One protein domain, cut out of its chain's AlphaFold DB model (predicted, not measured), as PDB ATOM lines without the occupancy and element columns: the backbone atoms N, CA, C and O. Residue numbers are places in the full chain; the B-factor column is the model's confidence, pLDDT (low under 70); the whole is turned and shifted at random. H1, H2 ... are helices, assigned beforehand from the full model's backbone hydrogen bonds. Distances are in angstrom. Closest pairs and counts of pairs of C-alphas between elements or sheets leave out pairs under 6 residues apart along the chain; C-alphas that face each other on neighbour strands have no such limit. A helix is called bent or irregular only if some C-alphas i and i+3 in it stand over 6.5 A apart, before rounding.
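Overview. This is residues 13 to 69 of the 75 residues of an uncharacterized protein of Hyphomicrobium sp. (UniProt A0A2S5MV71). A long helix, H1, is crossed slantwise by a second helix, H3, which runs back over it the opposite way, and a short helix, H2, packs on the later part of H1, residues 25 to 30, and also on H3. The three helix centres make a triangle, and a long loop, residues 43 to 54, arches from the end of H2 round to the start of H3 on the side away from H1. The printed part has 57 residues with three named helices, in the order H1, H2, H3, and no named strand; the class is all helix. The whole is compact, with a radius of gyration of the C-alphas of 10.4 A, and spans 30 by 25 by 17 A.

Arrangement. H1, residues 13 to 31, is the longest helix by residues. H3, residues 55 to 68, touches it, the closest C-alphas being those of Ala 18 and Ala 63, 4.7 A apart. H1 and H3 run opposite ways at a steep tilt of 43 degrees, with their centres 8.2 A apart. H2, residues 36 to 42, touches H1 at residues 25 to 30 of H1 alone; the closest C-alphas are those of Cys 26 and Ala 39, 6.0 A apart. H1 and H2 stand about perpendicular at 71 degrees, only just more than a steep tilt. H2 and H3 touch, their closest C-alphas being those of Pro 36 and Trp 55, 5.4 A apart. These two run the same way at a shallow tilt of 28 degrees. The helix packing is mostly crossed, but only just: 1 of the 3 touching pairs is at a shallow tilt. In H1, H2 and H3 every O i to N i+4 pair is within hydrogen-bond range.

Along the chain. H1 has 19 residues, from C-alpha 13 at (28.371, -1.876, -27.841) to C-alpha 31 at (53.238, -10.850, -34.505), 27.3 A from first to last C-alpha. H3 has 14 residues and measures 19.8 A; it ends with C-alpha 68 at (28.317, -3.056, -41.709). H2 has 7 residues and measures 10.2 A, beginning with C-alpha 36 at (48.198, -3.756, -42.127). No helix is bent or irregular.

Size, cuts and confidence. The two C-alphas farthest apart are those of Val 13 and Gly 33, 30.6 A. The first and last printed C-alphas, of Val 13 and Ala 69, are 15.3 A apart. The printed part has no cut. The link from H1 to H2, 4 residues, is tight; the link from H2 to H3, 12 residues, is long, and its C-alphas lie 8 to 15 A from the mean of all C-alphas. The mean pLDDT of the printed part is 90.4, and residues 49 and 69 of this predicted model are under 70.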
ATOM      1  N   VAL A  13      27.945  -0.555 -28.329       87.88
ATOM      2  CA  VAL A  13      28.371  -1.876 -27.841       87.88
ATOM      3  C   VAL A  13      28.873  -2.748 -28.992       87.88
ATOM      4  O   VAL A  13      29.906  -3.404 -28.866       87.88
ATOM      5  N   GLN A  14      28.173  -2.722 -30.129       87.50
ATOM      6  CA  GLN A  14      28.589  -3.426 -31.342       87.50
ATOM      7  C   GLN A  14      29.943  -2.899 -31.830       87.50
ATOM      8  O   GLN A  14      30.829  -3.694 -32.131       87.50
ATOM      9  N   TRP A  15      30.136  -1.577 -31.813       89.38
ATOM     10  CA  TRP A  15      31.398  -0.942 -32.187       89.38
ATOM     11  C   TRP A  15      32.562  -1.346 -31.274       89.38
ATOM     12  O   TRP A  15      33.624  -1.729 -31.762       89.38
ATOM     13  N   GLN A  16      32.376  -1.310 -29.948       91.00
ATOM     14  CA  GLN A  16      33.417  -1.735 -29.000       91.00
ATOM     15  C   GLN A  16      33.790  -3.210 -29.192       91.00
ATOM     16  O   GLN A  16      34.970  -3.563 -29.178       91.00
ATOM     17  N   HIS A  17      32.794  -4.069 -29.420       91.62
ATOM     18  CA  HIS A  17      33.029  -5.481 -29.697       91.62
ATOM     19  C   HIS A  17      33.804  -5.676 -31.012       91.62
ATOM     20  O   HIS A  17      34.822  -6.370 -31.027       91.62
ATOM     21  N   ALA A  18      33.383  -5.009 -32.089       93.25
ATOM     22  CA  ALA A  18      34.049  -5.063 -33.388       93.25
ATOM     23  C   ALA A  18      35.499  -4.559 -33.314       93.25
ATOM     24  O   ALA A  18      36.403  -5.223 -33.821       93.25
ATOM     25  N   GLN A  19      35.754  -3.458 -32.599       94.06
ATOM     26  CA  GLN A  19      37.113  -2.980 -32.339       94.06
ATOM     27  C   GLN A  19      37.958  -4.004 -31.575       94.06
ATOM     28  O   GLN A  19      39.134  -4.183 -31.887       94.06
ATOM     29  N   GLY A  20      37.384  -4.695 -30.588       94.81
ATOM     30  CA  GLY A  20      38.078  -5.752 -29.852       94.81
ATOM     31  C   GLY A  20      38.525  -6.902 -30.759       94.81
ATOM     32  O   GLY A  20      39.666  -7.359 -30.656       94.81
ATOM     33  N   ILE A  21      37.654  -7.340 -31.672       94.69
ATOM     34  CA  ILE A  21      37.958  -8.383 -32.665       94.69
ATOM     35  C   ILE A  21      39.017  -7.891 -33.660       94.69
ATOM     36  O   ILE A  21      40.005  -8.591 -33.915       94.69
ATOM     37  N   ALA A  22      38.850  -6.679 -34.190       95.62
ATOM     38  CA  ALA A  22      39.772  -6.077 -35.146       95.62
ATOM     39  C   ALA A  22      41.185  -5.938 -34.555       95.62
ATOM     40  O   ALA A  22      42.156  -6.393 -35.160       95.62
ATOM     41  N   ARG A  23      41.310  -5.423 -33.321       96.38
ATOM     42  CA  ARG A  23      42.598  -5.295 -32.612       96.38
ATOM     43  C   ARG A  23      43.281  -6.639 -32.401       96.38
ATOM     44  O   ARG A  23      44.472  -6.758 -32.674       96.38
ATOM     45  N   GLN A  24      42.544  -7.650 -31.938       96.69
ATOM     46  CA  GLN A  24      43.096  -8.995 -31.748       96.69
ATOM     47  C   GLN A  24      43.596  -9.586 -33.066       96.69
ATOM     48  O   GLN A  24      44.657 -10.210 -33.101       96.69
ATOM     49  N   THR A  25      42.867  -9.358 -34.156       94.50
ATOM     50  CA  THR A  25      43.246  -9.864 -35.475       94.50
ATOM     51  C   THR A  25      44.487  -9.155 -36.008       94.50
ATOM     52  O   THR A  25      45.467  -9.823 -36.336       94.50
ATOM     53  N   CYS A  26      44.517  -7.819 -36.000       96.44
ATOM     54  CA  CYS A  26      45.701  -7.049 -36.387       96.44
ATOM     55  C   CYS A  26      46.930  -7.413 -35.538       96.44
ATOM     56  O   CYS A  26      48.022  -7.558 -36.079       96.44
ATOM     57  N   ALA A  27      46.764  -7.648 -34.232       97.06
ATOM     58  CA  ALA A  27      47.855  -8.079 -33.359       97.06
ATOM     59  C   ALA A  27      48.399  -9.479 -33.700       97.06
ATOM     60  O   ALA A  27      49.559  -9.772 -33.413       97.06
ATOM     61  N   ARG A  28      47.586 -10.370 -34.284       96.56
ATOM     62  CA  ARG A  28      48.074 -11.653 -34.818       96.56
ATOM     63  C   ARG A  28      48.932 -11.419 -36.057       96.56
ATOM     64  O   ARG A  28      50.097 -11.784 -36.027       96.56
ATOM     65  N   PHE A  29      48.411 -10.698 -37.051       96.88
ATOM     66  CA  PHE A  29      49.168 -10.362 -38.263       96.88
ATOM     67  C   PHE A  29      50.491  -9.655 -37.957       96.88
ATOM     68  O   PHE A  29      51.516 -10.033 -38.510       96.88
ATOM     69  N   PHE A  30      50.495  -8.686 -37.039       95.38
ATOM     70  CA  PHE A  30      51.719  -7.997 -36.627       95.38
ATOM     71  C   PHE A  30      52.756  -8.954 -36.018       95.38
ATOM     72  O   PHE A  30      53.931  -8.891 -36.371       95.38
ATOM     73  N   ARG A  31      52.335  -9.860 -35.123       97.38
ATOM     74  CA  ARG A  31      53.238 -10.850 -34.505       97.38
ATOM     75  C   ARG A  31      53.788 -11.852 -35.514       97.38
ATOM     76  O   ARG A  31      54.936 -12.259 -35.377       97.38
ATOM     77  N   ASP A  32      52.991 -12.198 -36.516       96.94
ATOM     78  CA  ASP A  32      53.383 -13.106 -37.594       96.94
ATOM     79  C   ASP A  32      54.277 -12.411 -38.650       96.94
ATOM     80  O   ASP A  32      54.690 -13.039 -39.621       96.94
ATOM     81  N   GLY A  33      54.603 -11.121 -38.468       95.94
ATOM     82  CA  GLY A  33      55.451 -10.340 -39.376       95.94
ATOM     83  C   GLY A  33      54.723  -9.779 -40.603       95.94
ATOM     84  O   GLY A  33      55.370  -9.350 -41.556       95.94
ATOM     85  N   GLY A  34      53.389  -9.791 -40.596       95.12
ATOM     86  CA  GLY A  34      52.547  -9.250 -41.659       95.12
ATOM     87  C   GLY A  34      52.386  -7.730 -41.607       95.12
ATOM     88  O   GLY A  34      52.796  -7.054 -40.660       95.12
ATOM     89  N   SER A  35      51.739  -7.186 -42.636       95.12
ATOM     90  CA  SER A  35      51.437  -5.759 -42.760       95.12
ATOM     91  C   SER A  35      49.956  -5.448 -42.474       95.12
ATOM     92  O   SER A  35      49.104  -6.341 -42.544       95.12
ATOM     93  N   PRO A  36      49.598  -4.175 -42.213       95.12
ATOM     94  CA  PRO A  36      48.198  -3.756 -42.127       95.12
ATOM     95  C   PRO A  36      47.372  -4.140 -43.366       95.12
ATOM     96  O   PRO A  36      46.201  -4.498 -43.249       95.12
ATOM     97  N   ALA A  37      47.984  -4.113 -44.556       94.44
ATOM     98  CA  ALA A  37      47.327  -4.482 -45.806       94.44
ATOM     99  C   ALA A  37      46.988  -5.979 -45.868       94.44
ATOM    100  O   ALA A  37      45.961  -6.347 -46.435       94.44
ATOM    101  N   ASP A  38      47.813  -6.840 -45.270       94.00
ATOM    102  CA  ASP A  38      47.541  -8.281 -45.198       94.00
ATOM    103  C   ASP A  38      46.366  -8.572 -44.264       94.00
ATOM    104  O   ASP A  38      45.503  -9.389 -44.591       94.00
ATOM    105  N   ALA A  39      46.283  -7.840 -43.148       94.81
ATOM    106  CA  ALA A  39      45.134  -7.911 -42.254       94.81
ATOM    107  C   ALA A  39      43.843  -7.489 -42.974       94.81
ATOM    108  O   ALA A  39      42.864  -8.223 -42.915       94.81
ATOM    109  N   LEU A  40      43.844  -6.369 -43.709       93.88
ATOM    110  CA  LEU A  40      42.682  -5.928 -44.495       93.88
ATOM    111  C   LEU A  40      42.253  -6.961 -45.545       93.88
ATOM    112  O   LEU A  40      41.071  -7.295 -45.634       93.88
ATOM    113  N   LYS A  41      43.213  -7.523 -46.291       92.81
ATOM    114  CA  LYS A  41      42.938  -8.558 -47.299       92.81
ATOM    115  C   LYS A  41      42.247  -9.785 -46.709       92.81
ATOM    116  O   LYS A  41      41.405 -10.372 -47.381       92.81
ATOM    117  N   ALA A  42      42.554 -10.161 -45.467       91.62
ATOM    118  CA  ALA A  42      41.906 -11.290 -44.796       91.62
ATOM    119  C   ALA A  42      40.404 -11.065 -44.535       91.62
ATOM    120  O   ALA A  42      39.653 -12.033 -44.434       91.62
ATOM    121  N   PHE A  43      39.967  -9.805 -44.476       89.56
ATOM    122  CA  PHE A  43      38.557  -9.410 -44.407       89.56
ATOM    123  C   PHE A  43      37.976  -9.046 -45.783       89.56
ATOM    124  O   PHE A  43      36.848  -8.582 -45.875       89.56
ATOM    125  N   GLY A  44      38.726  -9.254 -46.872       90.50
ATOM    126  CA  GLY A  44      38.300  -8.878 -48.223       90.50
ATOM    127  C   GLY A  44      38.339  -7.371 -48.496       90.50
ATOM    128  O   GLY A  44      37.791  -6.924 -49.502       90.50
ATOM    129  N   LEU A  45      38.993  -6.587 -47.634       90.50
ATOM    130  CA  LEU A  45      39.119  -5.139 -47.768       90.50
ATOM    131  C   LEU A  45      40.361  -4.774 -48.591       90.50
ATOM    132  O   LEU A  45      41.419  -5.400 -48.472       90.50
ATOM    133  N   SER A  46      40.252  -3.728 -49.412       85.62
ATOM    134  CA  SER A  46      41.366  -3.227 -50.223       85.62
ATOM    135  C   SER A  46      42.091  -2.070 -49.541       85.62
ATOM    136  O   SER A  46      41.511  -1.033 -49.251       85.62
ATOM    137  N   ALA A  47      43.405  -2.219 -49.365       78.88
ATOM    138  CA  ALA A  47      44.290  -1.157 -48.877       78.88
ATOM    139  C   ALA A  47      44.465   0.008 -49.872       78.88
ATOM    140  O   ALA A  47      44.926   1.076 -49.483       78.88
ATOM    141  N   GLY A  48      44.130  -0.199 -51.152       70.94
ATOM    142  CA  GLY A  48      44.414   0.745 -52.239       70.94
ATOM    143  C   GLY A  48      43.694   2.092 -52.135       70.94
ATOM    144  O   GLY A  48      44.145   3.059 -52.735       70.94
ATOM    145  N   GLU A  49      42.615   2.170 -51.355       65.56
ATOM    146  CA  GLU A  49      41.848   3.404 -51.138       65.56
ATOM    147  C   GLU A  49      42.283   4.158 -49.866       65.56
ATOM    148  O   GLU A  49      41.834   5.275 -49.621       65.56
ATOM    149  N   ILE A  50      43.183   3.579 -49.057       71.31
ATOM    150  CA  ILE A  50      43.622   4.142 -47.775       71.31
ATOM    151  C   ILE A  50      45.053   4.678 -47.919       71.31
ATOM    152  O   ILE A  50      46.027   3.957 -47.702       71.31
ATOM    153  N   SER A  51      45.196   5.965 -48.248       70.25
ATOM    154  CA  SER A  51      46.492   6.665 -48.171       70.25
ATOM    155  C   SER A  51      47.026   6.620 -46.737       70.25
ATOM    156  O   SER A  51      46.251   6.871 -45.826       70.25
ATOM    157  N   ASP A  52      48.304   6.320 -46.507       82.69
ATOM    158  CA  ASP A  52      48.890   6.191 -45.154       82.69
ATOM    159  C   ASP A  52      48.241   5.092 -44.294       82.69
ATOM    160  O   ASP A  52      47.865   5.305 -43.140       82.69
ATOM    161  N   LEU A  53      48.065   3.896 -44.863       89.19
ATOM    162  CA  LEU A  53      47.559   2.748 -44.118       89.19
ATOM    163  C   LEU A  53      48.514   2.350 -42.979       89.19
ATOM    164  O   LEU A  53      49.587   1.788 -43.206       89.19
ATOM    165  N   ASP A  54      48.062   2.564 -41.748       92.06
ATOM    166  CA  ASP A  54      48.692   2.084 -40.523       92.06
ATOM    167  C   ASP A  54      47.799   1.061 -39.795       92.06
ATOM    168  O   ASP A  54      46.686   0.727 -40.218       92.06
ATOM    169  N   TRP A  55      48.292   0.539 -38.672       94.19
ATOM    170  CA  TRP A  55      47.548  -0.425 -37.864       94.19
ATOM    171  C   TRP A  55      46.262   0.146 -37.260       94.19
ATOM    172  O   TRP A  55      45.304  -0.604 -37.091       94.19
ATOM    173  N   SER A  56      46.213   1.442 -36.939       92.44
ATOM    174  CA  SER A  56      45.006   2.064 -36.387       92.44
ATOM    175  C   SER A  56      43.908   2.117 -37.443       92.44
ATOM    176  O   SER A  56      42.793   1.667 -37.194       92.44
ATOM    177  N   ARG A  57      44.245   2.577 -38.652       92.06
ATOM    178  CA  ARG A  57      43.320   2.622 -39.789       92.06
ATOM    179  C   ARG A  57      42.853   1.239 -40.212       92.06
ATOM    180  O   ARG A  57      41.680   1.080 -40.548       92.06
ATOM    181  N   ALA A  58      43.733   0.238 -40.172       94.38
ATOM    182  CA  ALA A  58      43.338  -1.140 -40.441       94.38
ATOM    183  C   ALA A  58      42.310  -1.648 -39.416       94.38
ATOM    184  O   ALA A  58      41.298  -2.227 -39.805       94.38
ATOM    185  N   VAL A  59      42.530  -1.381 -38.123       94.81
ATOM    186  CA  VAL A  59      41.586  -1.741 -37.053       94.81
ATOM    187  C   VAL A  59      40.230  -1.072 -37.259       94.81
ATOM    188  O   VAL A  59      39.217  -1.765 -37.212       94.81
ATOM    189  N   ASP A  60      40.202   0.238 -37.510       92.19
ATOM    190  CA  ASP A  60      38.949   0.977 -37.697       92.19
ATOM    191  C   ASP A  60      38.188   0.498 -38.941       92.19
ATOM    192  O   ASP A  60      36.975   0.305 -38.886       92.19
ATOM    193  N   SER A  61      38.898   0.219 -40.039       91.88
ATOM    194  CA  SER A  61      38.291  -0.283 -41.281       91.88
ATOM    195  C   SER A  61      37.674  -1.674 -41.094       91.88
ATOM    196  O   SER A  61      36.545  -1.911 -41.518       91.88
ATOM    197  N   ILE A  62      38.374  -2.582 -40.406       93.12
ATOM    198  CA  ILE A  62      37.852  -3.920 -40.087       93.12
ATOM    199  C   ILE A  62      36.670  -3.813 -39.118       93.12
ATOM    200  O   ILE A  62      35.662  -4.490 -39.298       93.12
ATOM    201  N   ALA A  63      36.762  -2.962 -38.094       92.75
ATOM    202  CA  ALA A  63      35.671  -2.761 -37.145       92.75
ATOM    203  C   ALA A  63      34.414  -2.212 -37.838       92.75
ATOM    204  O   ALA A  63      33.305  -2.660 -37.541       92.75
ATOM    205  N   GLN A  64      34.586  -1.292 -38.789       90.56
ATOM    206  CA  GLN A  64      33.503  -0.759 -39.607       90.56
ATOM    207  C   GLN A  64      32.873  -1.842 -40.483       90.56
ATOM    208  O   GLN A  64      31.648  -1.948 -40.513       90.56
ATOM    209  N   ASP A  65      33.677  -2.671 -41.148       90.50
ATOM    210  CA  ASP A  65      33.181  -3.780 -41.968       90.50
ATOM    211  C   ASP A  65      32.380  -4.793 -41.135       90.50
ATOM    212  O   ASP A  65      31.234  -5.102 -41.457       90.50
ATOM    213  N   LEU A  66      32.907  -5.195 -39.973       89.62
ATOM    214  CA  LEU A  66      32.219  -6.078 -39.024       89.62
ATOM    215  C   LEU A  66      30.882  -5.508 -38.526       89.62
ATOM    216  O   LEU A  66      29.973  -6.267 -38.188       89.62
ATOM    217  N   CYS A  67      30.762  -4.182 -38.449       88.94
ATOM    218  CA  CYS A  67      29.520  -3.512 -38.068       88.94
ATOM    219  C   CYS A  67      28.549  -3.338 -39.244       88.94
ATOM    220  O   CYS A  67      27.340  -3.279 -39.024       88.94
ATOM    221  N   SER A  68      29.076  -3.252 -40.468       82.44
ATOM    222  CA  SER A  68      28.317  -3.056 -41.709       82.44
ATOM    223  C   SER A  68      27.785  -4.377 -42.270       82.44
ATOM    224  O   SER A  68      26.739  -4.403 -42.919       82.44
ATOM    225  N   ALA A  69      28.469  -5.487 -41.990       68.31
ATOM    226  CA  ALA A  69      27.981  -6.816 -42.301       68.31
ATOM    227  C   ALA A  69      26.767  -7.144 -41.406       68.31
ATOM    228  O   ALA A  69      26.906  -7.180 -40.178       68.31
TER     229      ALA A  69